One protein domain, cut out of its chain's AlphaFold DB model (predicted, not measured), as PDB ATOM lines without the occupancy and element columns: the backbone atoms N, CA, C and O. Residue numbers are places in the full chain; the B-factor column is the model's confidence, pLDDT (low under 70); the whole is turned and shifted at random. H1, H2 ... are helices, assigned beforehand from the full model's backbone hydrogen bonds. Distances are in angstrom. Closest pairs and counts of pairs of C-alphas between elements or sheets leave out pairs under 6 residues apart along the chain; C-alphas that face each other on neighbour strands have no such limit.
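This is residues 172 to 298 of the 310 residues of the protein "RING-type domain-containing protein" of Amniculicola lignicola CBS 123094 (UniProt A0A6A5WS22). The longest helix, H2, runs with its first half alongside H6, a shorter helix near the middle of the domain, while the hairpin of H4 and H5 packs on another side of H6 and H1 crosses its last residues. H3 makes a corner with H4 and also packs on H1, and a long loop, residues 200 to 230, joins H2 to H3, with residues 209 to 214 sticking out. The printed part has 127 residues with six named helices, H1 to H6 in chain order, and no named strand, and its class is all helix. It is compact, with a radius of gyration of the C-alphas of 14.5 A and spans of 44 by 29 by 28 A.

Find C-alpha 183 at (-10.970, -25.107, 16.707); from there H2, residues 183 to 199, runs 24.6 A to C-alpha 199 at (-16.779, -39.694, -2.242). Before it comes H1, residues 172 to 180. After the loop look for H3, residues 231 to 243, then H4, residues 245 to 260, 23.3 A long, and H5, residues 264 to 279, 22.4 A long. H6, residues 284 to 296, ends at C-alpha 296, at (-4.072, -14.677, 9.254).

Start at H2, which touches H6 with residues 185 to 192 alone, at a shallow tilt of 14 degrees, opposite ways; their closest C-alphas, Val 185 and Leu 291, are 7.1 A apart. H6 is the hub, touching four helices. Its residues 292 to 296 alone touch H1, and the closest C-alphas, Gly 175 and Val 296, are 4.7 A apart. H5 touches H6 at a steep tilt of 46 degrees, opposite ways, the C-alphas of Leu 268 and Leu 290 being closest at 6.9 A. H4 and H6 only just touch, with 3 pairs of C-alphas within 8 A, the closest being Tyr 254 and Leu 290 at 7.4 A. H4 and H5 form a helical hairpin, closest at the C-alphas of Met 253 and Val 271, 6.1 A. H1 touches H3, with the C-alphas of Phe 177 and Tyr 235 closest at 6.7 A. H3 and H4 touch only at the corner, where the C-alphas of Ala 241 and Gly 247 are 5.0 A apart. Among the pairs that stay apart are H2 and H5. In H1 to H6 every O i to N i+4 pair is within hydrogen-bond range.

Look for the two C-alphas farthest apart at Pro 212 and Gly 262, 45.8 A. The printed part has no cut. The link from H2 to H3 is long, and the other four are tight. The mean pLDDT of the printed part is 75.7, and residues 198 to 228 and 282 to 283 are under 70.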
ATOM      1  N   LEU A 172       3.226 -15.108   6.820       83.38
ATOM      2  CA  LEU A 172       2.106 -15.791   6.180       83.38
ATOM      3  C   LEU A 172       2.061 -17.276   6.559       83.38
ATOM      4  O   LEU A 172       1.020 -17.756   6.996       83.38
ATOM      5  N   TYR A 173       3.183 -17.990   6.439       83.88
ATOM      6  CA  TYR A 173       3.288 -19.413   6.790       83.88
ATOM      7  C   TYR A 173       2.917 -19.647   8.254       83.88
ATOM      8  O   TYR A 173       2.090 -20.503   8.558       83.88
ATOM      9  N   ARG A 174       3.470 -18.836   9.164       86.19
ATOM     10  CA  ARG A 174       3.137 -18.914  10.588       86.19
ATOM     11  C   ARG A 174       1.658 -18.629  10.831       86.19
ATOM     12  O   ARG A 174       1.020 -19.369  11.563       86.19
ATOM     13  N   GLY A 175       1.106 -17.603  10.185       84.44
ATOM     14  CA  GLY A 175      -0.310 -17.269  10.298       84.44
ATOM     15  C   GLY A 175      -1.218 -18.400   9.817       84.44
ATOM     16  O   GLY A 175      -2.209 -18.695  10.476       84.44
ATOM     17  N   VAL A 176      -0.884 -19.052   8.698       83.94
ATOM     18  CA  VAL A 176      -1.636 -20.208   8.181       83.94
ATOM     19  C   VAL A 176      -1.543 -21.375   9.159       83.94
ATOM     20  O   VAL A 176      -2.563 -21.980   9.477       83.94
ATOM     21  N   PHE A 177      -0.344 -21.663   9.672       85.44
ATOM     22  CA  PHE A 177      -0.139 -22.708  10.673       85.44
ATOM     23  C   PHE A 177      -0.998 -22.456  11.916       85.44
ATOM     24  O   PHE A 177      -1.768 -23.326  12.318       85.44
ATOM     25  N   ASP A 178      -0.919 -21.253  12.485       86.06
ATOM     26  CA  ASP A 178      -1.684 -20.866  13.671       86.06
ATOM     27  C   ASP A 178      -3.199 -20.938  13.405       86.06
ATOM     28  O   ASP A 178      -3.949 -21.442  14.239       86.06
ATOM     29  N   ALA A 179      -3.649 -20.488  12.227       85.38
ATOM     30  CA  ALA A 179      -5.054 -20.504  11.827       85.38
ATOM     31  C   ALA A 179      -5.627 -21.922  11.721       85.38
ATOM     32  O   ALA A 179      -6.744 -22.151  12.179       85.38
ATOM     33  N   LEU A 180      -4.880 -22.877  11.159       84.38
ATOM     34  CA  LEU A 180      -5.343 -24.263  11.023       84.38
ATOM     35  C   LEU A 180      -5.577 -24.941  12.378       84.38
ATOM     36  O   LEU A 180      -6.477 -25.760  12.499       84.38
ATOM     37  N   HIS A 181      -4.847 -24.533  13.417       87.12
ATOM     38  CA  HIS A 181      -5.014 -25.067  14.770       87.12
ATOM     39  C   HIS A 181      -6.159 -24.407  15.556       87.12
ATOM     40  O   HIS A 181      -6.415 -24.766  16.709       87.12
ATOM     41  N   VAL A 182      -6.862 -23.431  14.973       87.44
ATOM     42  CA  VAL A 182      -8.035 -22.829  15.607       87.44
ATOM     43  C   VAL A 182      -9.202 -23.825  15.549       87.44
ATOM     44  O   VAL A 182      -9.510 -24.318  14.466       87.44
ATOM     45  N   PRO A 183      -9.931 -24.076  16.659       88.88
ATOM     46  CA  PRO A 183     -10.970 -25.107  16.707       88.88
ATOM     47  C   PRO A 183     -12.045 -25.015  15.617       88.88
ATOM     48  O   PRO A 183     -12.482 -26.046  15.115       88.88
ATOM     49  N   VAL A 184     -12.463 -23.802  15.231       84.00
ATOM     50  CA  VAL A 184     -13.451 -23.613  14.152       84.00
ATOM     51  C   VAL A 184     -12.888 -24.014  12.787       84.00
ATOM     52  O   VAL A 184     -13.576 -24.658  12.003       84.00
ATOM     53  N   VAL A 185     -11.617 -23.693  12.522       83.56
ATOM     54  CA  VAL A 185     -10.943 -24.042  11.268       83.56
ATOM     55  C   VAL A 185     -10.705 -25.543  11.215       83.56
ATOM     56  O   VAL A 185     -11.056 -26.166  10.220       83.56
ATOM     57  N   GLN A 186     -10.219 -26.141  12.305       85.12
ATOM     58  CA  GLN A 186     -10.045 -27.589  12.391       85.12
ATOM     59  C   GLN A 186     -11.378 -28.329  12.219       85.12
ATOM     60  O   GLN A 186     -11.452 -29.286  11.460       85.12
ATOM     61  N   GLY A 187     -12.458 -27.856  12.852       85.06
ATOM     62  CA  GLY A 187     -13.788 -28.441  12.673       85.06
ATOM     63  C   GLY A 187     -14.276 -28.380  11.220       85.06
ATOM     64  O   GLY A 187     -14.928 -29.314  10.753       85.06
ATOM     65  N   PHE A 188     -13.926 -27.316  10.492       83.56
ATOM     66  CA  PHE A 188     -14.209 -27.193   9.063       83.56
ATOM     67  C   PHE A 188     -13.345 -28.141   8.216       83.56
ATOM     68  O   PHE A 188     -13.872 -28.807   7.328       83.56
ATOM     69  N   VAL A 189     -12.049 -28.262   8.523       82.69
ATOM     70  CA  VAL A 189     -11.137 -29.235   7.894       82.69
ATOM     71  C   VAL A 189     -11.654 -30.663   8.086       82.69
ATOM     72  O   VAL A 189     -11.779 -31.402   7.114       82.69
ATOM     73  N   ASP A 190     -12.055 -31.025   9.306       83.81
ATOM     74  CA  ASP A 190     -12.615 -32.342   9.626       83.81
ATOM     75  C   ASP A 190     -13.936 -32.607   8.877       83.81
ATOM     76  O   ASP A 190     -14.244 -33.746   8.520       83.81
ATOM     77  N   ALA A 191     -14.750 -31.571   8.650       84.12
ATOM     78  CA  ALA A 191     -15.986 -31.683   7.878       84.12
ATOM     79  C   ALA A 191     -15.705 -31.913   6.386       84.12
ATOM     80  O   ALA A 191     -16.321 -32.792   5.783       84.12
ATOM     81  N   LEU A 192     -14.750 -31.177   5.808       79.12
ATOM     82  CA  LEU A 192     -14.306 -31.383   4.426       79.12
ATOM     83  C   LEU A 192     -13.675 -32.765   4.224       79.12
ATOM     84  O   LEU A 192     -13.915 -33.398   3.195       79.12
ATOM     85  N   ALA A 193     -12.917 -33.252   5.208       79.69
ATOM     86  CA  ALA A 193     -12.342 -34.591   5.183       79.69
ATOM     87  C   ALA A 193     -13.431 -35.669   5.089       79.69
ATOM     88  O   ALA A 193     -13.358 -36.534   4.224       79.69
ATOM     89  N   LYS A 194     -14.490 -35.564   5.904       81.12
ATOM     90  CA  LYS A 194     -15.623 -36.507   5.880       81.12
ATOM     91  C   LYS A 194     -16.384 -36.501   4.557       81.12
ATOM     92  O   LYS A 194     -16.748 -37.564   4.076       81.12
ATOM     93  N   ILE A 195     -16.614 -35.320   3.976       77.88
ATOM     94  CA  ILE A 195     -17.287 -35.208   2.672       77.88
ATOM     95  C   ILE A 195     -16.484 -35.957   1.599       77.88
ATOM     96  O   ILE A 195     -17.072 -36.675   0.800       77.88
ATOM     97  N   ASN A 196     -15.151 -35.851   1.622       70.00
ATOM     98  CA  ASN A 196     -14.296 -36.567   0.674       70.00
ATOM     99  C   ASN A 196     -14.202 -38.073   0.957       70.00
ATOM    100  O   ASN A 196     -14.192 -38.856   0.014       70.00
ATOM    101  N   GLU A 197     -14.180 -38.502   2.225       72.56
ATOM    102  CA  GLU A 197     -14.218 -39.931   2.582       72.56
ATOM    103  C   GLU A 197     -15.471 -40.631   2.032       72.56
ATOM    104  O   GLU A 197     -15.401 -41.790   1.621       72.56
ATOM    105  N   ASP A 198     -16.606 -39.926   1.989       65.94
ATOM    106  CA  ASP A 198     -17.857 -40.438   1.423       65.94
ATOM    107  C   ASP A 198     -17.844 -40.485  -0.125       65.94
ATOM    108  O   ASP A 198     -18.628 -41.225  -0.725       65.94
ATOM    109  N   GLU A 199     -16.954 -39.729  -0.779       65.19
ATOM    110  CA  GLU A 199     -16.779 -39.694  -2.242       65.19
ATOM    111  C   GLU A 199     -15.687 -40.664  -2.748       65.19
ATOM    112  O   GLU A 199     -15.694 -41.056  -3.923       65.19
ATOM    113  N   ASP A 200     -14.788 -41.119  -1.869       53.12
ATOM    114  CA  ASP A 200     -13.643 -41.982  -2.181       53.12
ATOM    115  C   ASP A 200     -14.017 -43.478  -2.350       53.12
ATOM    116  O   ASP A 200     -13.580 -44.369  -1.621       53.12
ATOM    117  N   GLU A 201     -14.747 -43.799  -3.426       54.81
ATOM    118  CA  GLU A 201     -14.534 -45.069  -4.158       54.81
ATOM    119  C   GLU A 201     -13.394 -44.940  -5.200       54.81
ATOM    120  O   GLU A 201     -13.018 -45.922  -5.848       54.81
ATOM    121  N   ALA A 202     -12.814 -43.744  -5.367       53.06
ATOM    122  CA  ALA A 202     -11.957 -43.375  -6.493       53.06
ATOM    123  C   ALA A 202     -10.482 -43.087  -6.139       53.06
ATOM    124  O   ALA A 202      -9.877 -42.248  -6.780       53.06
ATOM    125  N   GLY A 203      -9.866 -43.837  -5.219       56.25
ATOM    126  CA  GLY A 203      -8.401 -43.889  -5.053       56.25
ATOM    127  C   GLY A 203      -7.737 -42.597  -4.550       56.25
ATOM    128  O   GLY A 203      -7.589 -41.624  -5.278       56.25
ATOM    129  N   THR A 204      -7.214 -42.639  -3.326       58.09
ATOM    130  CA  THR A 204      -6.461 -41.540  -2.708       58.09
ATOM    131  C   THR A 204      -5.195 -41.191  -3.501       58.09
ATOM    132  O   THR A 204      -4.304 -42.030  -3.645       58.09
ATOM    133  N   PHE A 205      -5.105 -39.951  -3.975       55.44
ATOM    134  CA  PHE A 205      -3.902 -39.321  -4.510       55.44
ATOM    135  C   PHE A 205      -3.015 -38.846  -3.349       55.44
ATOM    136  O   PHE A 205      -3.435 -38.018  -2.533       55.44
ATOM    137  N   ASP A 206      -1.781 -39.351  -3.270       56.97
ATOM    138  CA  ASP A 206      -0.779 -38.851  -2.322       56.97
ATOM    139  C   ASP A 206       0.231 -37.966  -3.074       56.97
ATOM    140  O   ASP A 206       1.108 -38.477  -3.783       56.97
ATOM    141  N   PRO A 207       0.184 -36.631  -2.904       51.84
ATOM    142  CA  PRO A 207       1.094 -35.721  -3.594       51.84
ATOM    143  C   PRO A 207       2.576 -35.959  -3.285       51.84
ATOM    144  O   PRO A 207       3.428 -35.508  -4.054       51.84
ATOM    145  N   ARG A 208       2.920 -36.636  -2.181       54.00
ATOM    146  CA  ARG A 208       4.311 -36.985  -1.853       54.00
ATOM    147  C   ARG A 208       4.777 -38.240  -2.588       54.00
ATOM    148  O   ARG A 208       5.947 -38.295  -2.969       54.00
ATOM    149  N   GLU A 209       3.901 -39.224  -2.789       57.56
ATOM    150  CA  GLU A 209       4.241 -40.475  -3.483       57.56
ATOM    151  C   GLU A 209       4.203 -40.315  -5.007       57.56
ATOM    152  O   GLU A 209       5.113 -40.779  -5.700       57.56
ATOM    153  N   ASP A 210       3.214 -39.587  -5.525       52.97
ATOM    154  CA  ASP A 210       2.994 -39.446  -6.967       52.97
ATOM    155  C   ASP A 210       3.925 -38.417  -7.634       52.97
ATOM    156  O   ASP A 210       4.003 -38.336  -8.864       52.97
ATOM    157  N   CYS A 211       4.691 -37.654  -6.842       53.78
ATOM    158  CA  CYS A 211       5.598 -36.607  -7.327       53.78
ATOM    159  C   CYS A 211       7.038 -36.799  -6.818       53.78
ATOM    160  O   CYS A 211       7.532 -36.022  -5.988       53.78
ATOM    161  N   PRO A 212       7.764 -37.817  -7.325       43.38
ATOM    162  CA  PRO A 212       9.129 -38.113  -6.906       43.38
ATOM    163  C   PRO A 212      10.083 -37.015  -7.398       43.38
ATOM    164  O   PRO A 212      10.606 -37.052  -8.511       43.38
ATOM    165  N   GLY A 213      10.296 -36.001  -6.561       51.75
ATOM    166  CA  GLY A 213      11.155 -34.855  -6.868       51.75
ATOM    167  C   GLY A 213      10.932 -33.619  -5.999       51.75
ATOM    168  O   GLY A 213      11.710 -32.676  -6.106       51.75
ATOM    169  N   GLY A 214       9.898 -33.600  -5.147       48.44
ATOM    170  CA  GLY A 214       9.622 -32.479  -4.238       48.44
ATOM    171  C   GLY A 214       9.093 -31.216  -4.925       48.44
ATOM    172  O   GLY A 214       8.806 -30.231  -4.256       48.44
ATOM    173  N   GLY A 215       8.938 -31.234  -6.249       45.88
ATOM    174  CA  GLY A 215       8.099 -30.276  -6.951       45.88
ATOM    175  C   GLY A 215       6.690 -30.835  -6.989       45.88
ATOM    176  O   GLY A 215       6.467 -31.828  -7.679       45.88
ATOM    177  N   PHE A 216       5.758 -30.211  -6.268       51.44
ATOM    178  CA  PHE A 216       4.340 -30.390  -6.555       51.44
ATOM    179  C   PHE A 216       4.157 -30.016  -8.040       51.44
ATOM    180  O   PHE A 216       4.461 -28.876  -8.410       51.44
ATOM    181  N   PRO A 217       3.768 -30.936  -8.943       46.34
ATOM    182  CA  PRO A 217       3.371 -30.554 -10.284       46.34
ATOM    183  C   PRO A 217       2.201 -29.581 -10.159       46.34
ATOM    184  O   PRO A 217       1.594 -29.470  -9.099       46.34
ATOM    185  N   PHE A 218       1.919 -28.870 -11.246       51.81
ATOM    186  CA  PHE A 218       0.849 -27.885 -11.435       51.81
ATOM    187  C   PHE A 218      -0.572 -28.452 -11.208       51.81
ATOM    188  O   PHE A 218      -1.450 -28.291 -12.053       51.81
ATOM    189  N   VAL A 219      -0.799 -29.168 -10.111       54.88
ATOM    190  CA  VAL A 219      -2.118 -29.498  -9.610       54.88
ATOM    191  C   VAL A 219      -2.694 -28.182  -9.144       54.88
ATOM    192  O   VAL A 219      -2.064 -27.457  -8.370       54.88
ATOM    193  N   ASP A 220      -3.848 -27.839  -9.699       60.75
ATOM    194  CA  ASP A 220      -4.551 -26.652  -9.270       60.75
ATOM    195  C   ASP A 220      -4.838 -26.805  -7.770       60.75
ATOM    196  O   ASP A 220      -5.516 -27.758  -7.377       60.75
ATOM    197  N   PRO A 221      -4.321 -25.909  -6.915       62.25
ATOM    198  CA  PRO A 221      -4.552 -26.007  -5.487       62.25
ATOM    199  C   PRO A 221      -6.028 -25.809  -5.124       62.25
ATOM    200  O   PRO A 221      -6.350 -25.872  -3.952       62.25
ATOM    201  N   PHE A 222      -6.929 -25.558  -6.078       66.56
ATOM    202  CA  PHE A 222      -8.373 -25.493  -5.856       66.56
ATOM    203  C   PHE A 222      -9.136 -26.741  -6.333       66.56
ATOM    204  O   PHE A 222     -10.307 -26.887  -5.988       66.56
ATOM    205  N   SER A 223      -8.487 -27.678  -7.040       62.81
ATOM    206  CA  SER A 223      -9.109 -28.896  -7.586       62.81
ATOM    207  C   SER A 223      -8.921 -30.134  -6.690       62.81
ATOM    208  O   SER A 223      -8.645 -31.217  -7.199       62.81
ATOM    209  N   PHE A 224      -9.013 -29.965  -5.365       61.97
ATOM    210  CA  PHE A 224      -8.690 -30.937  -4.296       61.97
ATOM    211  C   PHE A 224      -9.598 -32.189  -4.237       61.97
ATOM    212  O   PHE A 224     -10.156 -32.516  -3.197       61.97
ATOM    213  N   VAL A 225      -9.744 -32.922  -5.339       58.34
ATOM    214  CA  VAL A 225     -10.421 -34.228  -5.354       58.34
ATOM    215  C   VAL A 225      -9.394 -35.322  -5.045       58.34
ATOM    216  O   VAL A 225      -8.385 -35.428  -5.743       58.34
ATOM    217  N   GLY A 226      -9.645 -36.122  -4.004       55.75
ATOM    218  CA  GLY A 226      -8.887 -37.344  -3.692       55.75
ATOM    219  C   GLY A 226      -7.591 -37.172  -2.885       55.75
ATOM    220  O   GLY A 226      -6.787 -38.095  -2.843       55.75
ATOM    221  N   PHE A 227      -7.342 -36.024  -2.248       60.00
ATOM    222  CA  PHE A 227      -6.173 -35.842  -1.371       60.00
ATOM    223  C   PHE A 227      -6.451 -36.301   0.066       60.00
ATOM    224  O   PHE A 227      -7.526 -36.061   0.610       60.00
ATOM    225  N   GLY A 228      -5.437 -36.860   0.735       61.72
ATOM    226  CA  GLY A 228      -5.499 -37.096   2.180       61.72
ATOM    227  C   GLY A 228      -5.539 -35.783   2.979       61.72
ATOM    228  O   GLY A 228      -4.634 -34.959   2.863       61.72
ATOM    229  N   TRP A 229      -6.547 -35.606   3.839       71.19
ATOM    230  CA  TRP A 229      -6.764 -34.408   4.673       71.19
ATOM    231  C   TRP A 229      -5.922 -34.382   5.963       71.19
ATOM    232  O   TRP A 229      -6.413 -34.062   7.041       71.19
ATOM    233  N   GLY A 230      -4.639 -34.738   5.878       74.62
ATOM    234  CA  GLY A 230      -3.720 -34.569   7.009       74.62
ATOM    235  C   GLY A 230      -3.312 -33.104   7.192       74.62
ATOM    236  O   GLY A 230      -3.143 -32.395   6.199       74.62
ATOM    237  N   ASP A 231      -3.072 -32.666   8.432       72.25
ATOM    238  CA  ASP A 231      -2.704 -31.276   8.763       72.25
ATOM    239  C   ASP A 231      -1.554 -30.733   7.895       72.25
ATOM    240  O   ASP A 231      -1.613 -29.611   7.398       72.25
ATOM    241  N   GLU A 232      -0.522 -31.548   7.641       71.81
ATOM    242  CA  GLU A 232       0.611 -31.170   6.785       71.81
ATOM    243  C   GLU A 232       0.211 -30.953   5.315       71.81
ATOM    244  O   GLU A 232       0.771 -30.086   4.642       71.81
ATOM    245  N   VAL A 233      -0.742 -31.740   4.807       74.31
ATOM    246  CA  VAL A 233      -1.234 -31.643   3.425       74.31
ATOM    247  C   VAL A 233      -2.117 -30.412   3.280       74.31
ATOM    248  O   VAL A 233      -1.910 -29.635   2.353       74.31
ATOM    249  N   VAL A 234      -3.035 -30.188   4.224       77.31
ATOM    250  CA  VAL A 234      -3.908 -29.005   4.253       77.31
ATOM    251  C   VAL A 234      -3.082 -27.726   4.391       77.31
ATOM    252  O   VAL A 234      -3.316 -26.750   3.680       77.31
ATOM    253  N   TYR A 235      -2.059 -27.740   5.245       80.94
ATOM    254  CA  TYR A 235      -1.114 -26.637   5.372       80.94
ATOM    255  C   TYR A 235      -0.411 -26.324   4.047       80.94
ATOM    256  O   TYR A 235      -0.477 -25.189   3.565       80.94
ATOM    257  N   ALA A 236       0.212 -27.328   3.421       74.38
ATOM    258  CA  ALA A 236       0.889 -27.152   2.139       74.38
ATOM    259  C   ALA A 236      -0.081 -26.687   1.040       74.38
ATOM    260  O   ALA A 236       0.268 -25.829   0.231       74.38
ATOM    261  N   ALA A 237      -1.310 -27.207   1.038       75.69
ATOM    262  CA  ALA A 237      -2.373 -26.843   0.112       75.69
ATOM    263  C   ALA A 237      -2.738 -25.359   0.201       75.69
ATOM    264  O   ALA A 237      -2.705 -24.653  -0.806       75.69
ATOM    265  N   VAL A 238      -3.051 -24.876   1.407       80.81
ATOM    266  CA  VAL A 238      -3.447 -23.481   1.638       80.81
ATOM    267  C   VAL A 238      -2.298 -22.537   1.293       80.81
ATOM    268  O   VAL A 238      -2.493 -21.549   0.587       80.81
ATOM    269  N   VAL A 239      -1.079 -22.861   1.725       80.12
ATOM    270  CA  VAL A 239       0.118 -22.080   1.399       80.12
ATOM    271  C   VAL A 239       0.339 -21.998  -0.117       80.12
ATOM    272  O   VAL A 239       0.519 -20.901  -0.653       80.12
ATOM    273  N   ASN A 240       0.281 -23.132  -0.820       75.88
ATOM    274  CA  ASN A 240       0.448 -23.178  -2.274       75.88
ATOM    275  C   ASN A 240      -0.665 -22.411  -2.994       75.88
ATOM    276  O   ASN A 240      -0.383 -21.686  -3.949       75.88
ATOM    277  N   ALA A 241      -1.910 -22.516  -2.517       80.75
ATOM    278  CA  ALA A 241      -3.038 -21.759  -3.048       80.75
ATOM    279  C   ALA A 241      -2.730 -20.262  -3.036       80.75
ATOM    280  O   ALA A 241      -2.773 -19.626  -4.087       80.75
ATOM    281  N   LEU A 242      -2.324 -19.725  -1.882       79.81
ATOM    282  CA  LEU A 242      -2.038 -18.299  -1.692       79.81
ATOM    283  C   LEU A 242      -0.856 -17.790  -2.528       79.81
ATOM    284  O   LEU A 242      -0.824 -16.617  -2.905       79.81
ATOM    285  N   GLN A 243       0.099 -18.659  -2.862       74.62
ATOM    286  CA  GLN A 243       1.225 -18.312  -3.731       74.62
ATOM    287  C   GLN A 243       0.883 -18.372  -5.225       74.62
ATOM    288  O   GLN A 243       1.502 -17.665  -6.029       74.62
ATOM    289  N   HIS A 244      -0.100 -19.190  -5.605       79.06
ATOM    290  CA  HIS A 244      -0.512 -19.376  -6.990       79.06
ATOM    291  C   HIS A 244      -1.244 -18.139  -7.542       79.06
ATOM    292  O   HIS A 244      -1.867 -17.373  -6.807       79.06
ATOM    293  N   PHE A 245      -1.222 -17.940  -8.867       74.56
ATOM    294  CA  PHE A 245      -1.886 -16.791  -9.511       74.56
ATOM    295  C   PHE A 245      -3.381 -16.705  -9.157       74.56
ATOM    296  O   PHE A 245      -3.890 -15.625  -8.862       74.56
ATOM    297  N   ARG A 246      -4.059 -17.859  -9.134       79.06
ATOM    298  CA  ARG A 246      -5.463 -17.983  -8.723       79.06
ATOM    299  C   ARG A 246      -5.667 -17.530  -7.267       79.06
ATOM    300  O   ARG A 246      -6.542 -16.710  -7.017       79.06
ATOM    301  N   GLY A 247      -4.823 -17.948  -6.320       79.25
ATOM    302  CA  GLY A 247      -4.969 -17.502  -4.930       79.25
ATOM    303  C   GLY A 247      -4.588 -16.043  -4.697       79.25
ATOM    304  O   GLY A 247      -5.219 -15.401  -3.866       79.25
ATOM    305  N   ARG A 248      -3.670 -15.455  -5.479       81.69
ATOM    306  CA  ARG A 248      -3.484 -13.991  -5.459       81.69
ATOM    307  C   ARG A 248      -4.775 -13.261  -5.808       81.69
ATOM    308  O   ARG A 248      -5.127 -12.303  -5.128       81.69
ATOM    309  N   ARG A 249      -5.509 -13.741  -6.818       86.38
ATOM    310  CA  ARG A 249      -6.810 -13.166  -7.163       86.38
ATOM    311  C   ARG A 249      -7.836 -13.362  -6.043       86.38
ATOM    312  O   ARG A 249      -8.569 -12.426  -5.749       86.38
ATOM    313  N   LEU A 250      -7.844 -14.523  -5.384       84.44
ATOM    314  CA  LEU A 250      -8.704 -14.775  -4.221       84.44
ATOM    315  C   LEU A 250      -8.415 -13.789  -3.077       84.44
ATOM    316  O   LEU A 250      -9.337 -13.217  -2.501       84.44
ATOM    317  N   VAL A 251      -7.133 -13.544  -2.790       84.38
ATOM    318  CA  VAL A 251      -6.689 -12.558  -1.796       84.38
ATOM    319  C   VAL A 251      -7.131 -11.148  -2.181       84.38
ATOM    320  O   VAL A 251      -7.638 -10.423  -1.333       84.38
ATOM    321  N   GLU A 252      -6.978 -10.748  -3.445       85.25
ATOM    322  CA  GLU A 252      -7.459  -9.447  -3.925       85.25
ATOM    323  C   GLU A 252      -8.968  -9.295  -3.715       85.25
ATOM    324  O   GLU A 252      -9.399  -8.298  -3.144       85.25
ATOM    325  N   MET A 253      -9.761 -10.299  -4.101       88.69
ATOM    326  CA  MET A 253     -11.217 -10.294  -3.920       88.69
ATOM    327  C   MET A 253     -11.601 -10.199  -2.438       88.69
ATOM    328  O   MET A 253     -12.465  -9.403  -2.069       88.69
ATOM    329  N   TYR A 254     -10.907 -10.947  -1.578       87.94
ATOM    330  CA  TYR A 254     -11.067 -10.868  -0.129       87.94
ATOM    331  C   TYR A 254     -10.765  -9.464   0.414       87.94
ATOM    332  O   TYR A 254     -11.546  -8.913   1.191       87.94
ATOM    333  N   LEU A 255      -9.656  -8.848  -0.004       85.94
ATOM    334  CA  LEU A 255      -9.273  -7.505   0.437       85.94
ATOM    335  C   LEU A 255     -10.231  -6.426  -0.089       85.94
ATOM    336  O   LEU A 255     -10.580  -5.512   0.660       85.94
ATOM    337  N   GLU A 256     -10.683  -6.535  -1.341       88.75
ATOM    338  CA  GLU A 256     -11.682  -5.644  -1.940       88.75
ATOM    339  C   GLU A 256     -12.987  -5.648  -1.126       88.75
ATOM    340  O   GLU A 256     -13.517  -4.583  -0.801       88.75
ATOM    341  N   GLU A 257     -13.482  -6.830  -0.752       89.38
ATOM    342  CA  GLU A 257     -14.685  -6.977   0.071       89.38
ATOM    343  C   GLU A 257     -14.470  -6.531   1.519       89.38
ATOM    344  O   GLU A 257     -15.319  -5.849   2.097       89.38
ATOM    345  N   ARG A 258     -13.300  -6.810   2.095       84.19
ATOM    346  CA  ARG A 258     -12.957  -6.360   3.446       84.19
ATOM    347  C   ARG A 258     -12.960  -4.838   3.571       84.19
ATOM    348  O   ARG A 258     -13.424  -4.312   4.581       84.19
ATOM    349  N   VAL A 259     -12.481  -4.121   2.554       87.00
ATOM    350  CA  VAL A 259     -12.505  -2.647   2.522       87.00
ATOM    351  C   VAL A 259     -13.934  -2.100   2.470       87.00
ATOM    352  O   VAL A 259     -14.195  -1.029   3.019       87.00
ATOM    353  N   ARG A 260     -14.879  -2.829   1.859       88.12
ATOM    354  CA  ARG A 260     -16.310  -2.467   1.879       88.12
ATOM    355  C   ARG A 260     -16.914  -2.609   3.280       88.12
ATOM    356  O   ARG A 260     -17.872  -1.905   3.597       88.12
ATOM    357  N   GLY A 261     -16.320  -3.462   4.114       83.94
ATOM    358  CA  GLY A 261     -16.737  -3.719   5.487       83.94
ATOM    359  C   GLY A 261     -18.040  -4.516   5.579       83.94
ATOM    360  O   GLY A 261     -18.604  -4.972   4.582       83.94
ATOM    361  N   GLY A 262     -18.528  -4.674   6.808       84.38
ATOM    362  CA  GLY A 262     -19.751  -5.411   7.110       84.38
ATOM    363  C   GLY A 262     -19.494  -6.730   7.830       84.38
ATOM    364  O   GLY A 262     -18.423  -6.960   8.384       84.38
ATOM    365  N   ASP A 263     -20.528  -7.562   7.853       88.12
ATOM    366  CA  ASP A 263     -20.507  -8.878   8.484       88.12
ATOM    367  C   ASP A 263     -19.536  -9.827   7.759       88.12
ATOM    368  O   ASP A 263     -19.567  -9.919   6.528       88.12
ATOM    369  N   VAL A 264     -18.671 -10.507   8.525       81.38
ATOM    370  CA  VAL A 264     -17.599 -11.365   7.989       81.38
ATOM    371  C   VAL A 264     -18.173 -12.536   7.203       81.38
ATOM    372  O   VAL A 264     -17.671 -12.820   6.122       81.38
ATOM    373  N   VAL A 265     -19.248 -13.169   7.679       83.69
ATOM    374  CA  VAL A 265     -19.867 -14.311   6.988       83.69
ATOM    375  C   VAL A 265     -20.387 -13.864   5.626       83.69
ATOM    376  O   VAL A 265     -19.984 -14.396   4.597       83.69
ATOM    377  N   ARG A 266     -21.158 -12.771   5.589       85.56
ATOM    378  CA  ARG A 266     -21.662 -12.215   4.322       85.56
ATOM    379  C   ARG A 266     -20.559 -11.746   3.383       85.56
ATOM    380  O   ARG A 266     -20.772 -11.687   2.175       85.56
ATOM    381  N   MET A 267     -19.445 -11.270   3.927       89.56
ATOM    382  CA  MET A 267     -18.280 -10.878   3.141       89.56
ATOM    383  C   MET A 267     -17.663 -12.104   2.465       89.56
ATOM    384  O   MET A 267     -17.419 -12.055   1.265       89.56
ATOM    385  N   LEU A 268     -17.466 -13.195   3.211       87.12
ATOM    386  CA  LEU A 268     -16.947 -14.456   2.686       87.12
ATOM    387  C   LEU A 268     -17.862 -15.032   1.602       87.12
ATOM    388  O   LEU A 268     -17.363 -15.339   0.522       87.12
ATOM    389  N   ASP A 269     -19.178 -15.062   1.835       87.62
ATOM    390  CA  ASP A 269     -20.164 -15.542   0.856       87.62
ATOM    391  C   ASP A 269     -20.035 -14.804  -0.484       87.62
ATOM    392  O   ASP A 269     -19.959 -15.427  -1.538       87.62
ATOM    393  N   ARG A 270     -19.904 -13.469  -0.459       89.19
ATOM    394  CA  ARG A 270     -19.732 -12.672  -1.689       89.19
ATOM    395  C   ARG A 270     -18.429 -12.974  -2.420       89.19
ATOM    396  O   ARG A 270     -18.393 -12.895  -3.645       89.19
ATOM    397  N   VAL A 271     -17.350 -13.271  -1.693       87.25
ATOM    398  CA  VAL A 271     -16.070 -13.639  -2.315       87.25
ATOM    399  C   VAL A 271     -16.176 -15.015  -2.968       87.25
ATOM    400  O   VAL A 271     -15.665 -15.181  -4.072       87.25
ATOM    401  N   VAL A 272     -16.860 -15.967  -2.326       88.06
ATOM    402  CA  VAL A 272     -17.124 -17.302  -2.882       88.06
ATOM    403  C   VAL A 272     -18.010 -17.208  -4.126       88.06
ATOM    404  O   VAL A 272     -17.608 -17.691  -5.178       88.06
ATOM    405  N   GLU A 273     -19.138 -16.493  -4.065       88.69
ATOM    406  CA  GLU A 273     -20.026 -16.277  -5.221       88.69
ATOM    407  C   GLU A 273     -19.272 -15.646  -6.404       88.69
ATOM    408  O   GLU A 273     -19.381 -16.088  -7.548       88.69
ATOM    409  N   ALA A 274     -18.456 -14.622  -6.132       87.44
ATOM    410  CA  ALA A 274     -17.652 -13.974  -7.161       87.44
ATOM    411  C   ALA A 274     -16.540 -14.892  -7.700       87.44
ATOM    412  O   ALA A 274     -16.147 -14.770  -8.860       87.44
ATOM    413  N   TRP A 275     -16.004 -15.794  -6.876       87.38
ATOM    414  CA  TRP A 275     -15.025 -16.787  -7.310       87.38
ATOM    415  C   TRP A 275     -15.664 -17.804  -8.256       87.38
ATOM    416  O   TRP A 275     -15.140 -18.049  -9.345       87.38
ATOM    417  N   GLU A 276     -16.820 -18.340  -7.873       87.56
ATOM    418  CA  GLU A 276     -17.614 -19.274  -8.670       87.56
ATOM    419  C   GLU A 276     -18.035 -18.664 -10.008       87.56
ATOM    420  O   GLU A 276     -17.952 -19.331 -11.038       87.56
ATOM    421  N   GLU A 277     -18.402 -17.380 -10.041       88.00
ATOM    422  CA  GLU A 277     -18.722 -16.678 -11.291       88.00
ATOM    423  C   GLU A 277     -17.520 -16.619 -12.251       88.00
ATOM    424  O   GLU A 277     -17.677 -16.758 -13.468       88.00
ATOM    425  N   VAL A 278     -16.307 -16.423 -11.721       85.12
ATOM    426  CA  VAL A 278     -15.087 -16.275 -12.530       85.12
ATOM    427  C   VAL A 278     -14.531 -17.622 -12.987       85.12
ATOM    428  O   VAL A 278     -14.056 -17.730 -14.122       85.12
ATOM    429  N   PHE A 279     -14.553 -18.635 -12.120       82.38
ATOM    430  CA  PHE A 279     -13.855 -19.903 -12.348       82.38
ATOM    431  C   PHE A 279     -14.786 -21.098 -12.591       82.38
ATOM    432  O   PHE A 279     -14.333 -22.091 -13.151       82.38
ATOM    433  N   GLY A 280     -16.080 -20.994 -12.271       79.69
ATOM    434  CA  GLY A 280     -17.074 -22.052 -12.493       79.69
ATOM    435  C   GLY A 280     -16.916 -23.273 -11.582       79.69
ATOM    436  O   GLY A 280     -17.404 -24.348 -11.925       79.69
ATOM    437  N   GLU A 281     -16.208 -23.123 -10.462       72.81
ATOM    438  CA  GLU A 281     -15.848 -24.194  -9.531       72.81
ATOM    439  C   GLU A 281     -16.440 -23.878  -8.144       72.81
ATOM    440  O   GLU A 281     -15.972 -22.952  -7.479       72.81
ATOM    441  N   GLU A 282     -17.448 -24.643  -7.703       61.47
ATOM    442  CA  GLU A 282     -17.832 -24.702  -6.282       61.47
ATOM    443  C   GLU A 282     -16.735 -25.467  -5.549       61.47
ATOM    444  O   GLU A 282     -16.393 -26.595  -5.909       61.47
ATOM    445  N   SER A 283     -16.142 -24.863  -4.529       68.19
ATOM    446  CA  SER A 283     -15.045 -25.507  -3.825       68.19
ATOM    447  C   SER A 283     -15.092 -25.121  -2.357       68.19
ATOM    448  O   SER A 283     -14.737 -24.010  -1.970       68.19
ATOM    449  N   GLY A 284     -15.491 -26.074  -1.508       74.00
ATOM    450  CA  GLY A 284     -15.359 -25.947  -0.052       74.00
ATOM    451  C   GLY A 284     -13.920 -25.630   0.382       74.00
ATOM    452  O   GLY A 284     -13.704 -25.051   1.445       74.00
ATOM    453  N   PHE A 285     -12.931 -25.910  -0.475       77.00
ATOM    454  CA  PHE A 285     -11.546 -25.508  -0.272       77.00
ATOM    455  C   PHE A 285     -11.327 -23.989  -0.420       77.00
ATOM    456  O   PHE A 285     -10.548 -23.419   0.341       77.00
ATOM    457  N   VAL A 286     -12.045 -23.290  -1.308       83.38
ATOM    458  CA  VAL A 286     -12.026 -21.812  -1.366       83.38
ATOM    459  C   VAL A 286     -12.508 -21.229  -0.042       83.38
ATOM    460  O   VAL A 286     -11.852 -20.349   0.516       83.38
ATOM    461  N   SER A 287     -13.601 -21.767   0.506       84.44
ATOM    462  CA  SER A 287     -14.118 -21.368   1.818       84.44
ATOM    463  C   SER A 287     -13.107 -21.625   2.937       84.44
ATOM    464  O   SER A 287     -12.928 -20.763   3.795       84.44
ATOM    465  N   LEU A 288     -12.379 -22.748   2.900       80.50
ATOM    466  CA  LEU A 288     -11.284 -23.024   3.838       80.50
ATOM    467  C   LEU A 288     -10.155 -21.992   3.718       80.50
ATOM    468  O   LEU A 288      -9.713 -21.450   4.731       80.50
ATOM    469  N   VAL A 289      -9.693 -21.695   2.500       82.56
ATOM    470  CA  VAL A 289      -8.629 -20.705   2.274       82.56
ATOM    471  C   VAL A 289      -9.070 -19.333   2.776       82.56
ATOM    472  O   VAL A 289      -8.324 -18.680   3.503       82.56
ATOM    473  N   LEU A 290     -10.291 -18.902   2.456       83.69
ATOM    474  CA  LEU A 290     -10.828 -17.627   2.927       83.69
ATOM    475  C   LEU A 290     -10.982 -17.592   4.451       83.69
ATOM    476  O   LEU A 290     -10.631 -16.587   5.072       83.69
ATOM    477  N   LEU A 291     -11.438 -18.686   5.066       82.88
ATOM    478  CA  LEU A 291     -11.504 -18.808   6.517       82.88
ATOM    479  C   LEU A 291     -10.107 -18.641   7.122       82.88
ATOM    480  O   LEU A 291      -9.928 -17.794   7.992       82.88
ATOM    481  N   VAL A 292      -9.089 -19.334   6.610       82.50
ATOM    482  CA  VAL A 292      -7.697 -19.148   7.051       82.50
ATOM    483  C   VAL A 292      -7.244 -17.693   6.886       82.50
ATOM    484  O   VAL A 292      -6.665 -17.130   7.815       82.50
ATOM    485  N   LEU A 293      -7.563 -17.033   5.767       83.31
ATOM    486  CA  LEU A 293      -7.214 -15.624   5.543       83.31
ATOM    487  C   LEU A 293      -7.850 -14.669   6.565       83.31
ATOM    488  O   LEU A 293      -7.216 -13.679   6.945       83.31
ATOM    489  N   THR A 294      -9.065 -14.957   7.049       83.94
ATOM    490  CA  THR A 294      -9.681 -14.153   8.124       83.94
ATOM    491  C   THR A 294      -8.892 -14.211   9.421       83.94
ATOM    492  O   THR A 294      -8.804 -13.200  10.117       83.94
ATOM    493  N   TRP A 295      -8.276 -15.357   9.720       82.00
ATOM    494  CA  TRP A 295      -7.448 -15.554  10.906       82.00
ATOM    495  C   TRP A 295      -6.044 -14.973  10.735       82.00
ATOM    496  O   TRP A 295      -5.584 -14.249  11.615       82.00
ATOM    497  N   VAL A 296      -5.406 -15.211   9.584       81.56
ATOM    498  CA  VAL A 296      -4.072 -14.677   9.254       81.56
ATOM    499  C   VAL A 296      -4.053 -13.150   9.327       81.56
ATOM    500  O   VAL A 296      -3.130 -12.563   9.883       81.56
ATOM    501  N   TRP A 297      -5.080 -12.495   8.780       78.81
ATOM    502  CA  TRP A 297      -5.141 -11.037   8.697       78.81
ATOM    503  C   TRP A 297      -6.116 -10.399   9.683       78.81
ATOM    504  O   TRP A 297      -6.629  -9.304   9.400       78.81
ATOM    505  N   LYS A 298      -6.371 -11.023  10.840       74.44
ATOM    506  CA  LYS A 298      -7.094 -10.337  11.918       74.44
ATOM    507  C   LYS A 298      -6.446  -8.974  12.186       74.44
ATOM    508  O   LYS A 298      -5.218  -8.880  12.214       74.44
TER     509      LYS A 298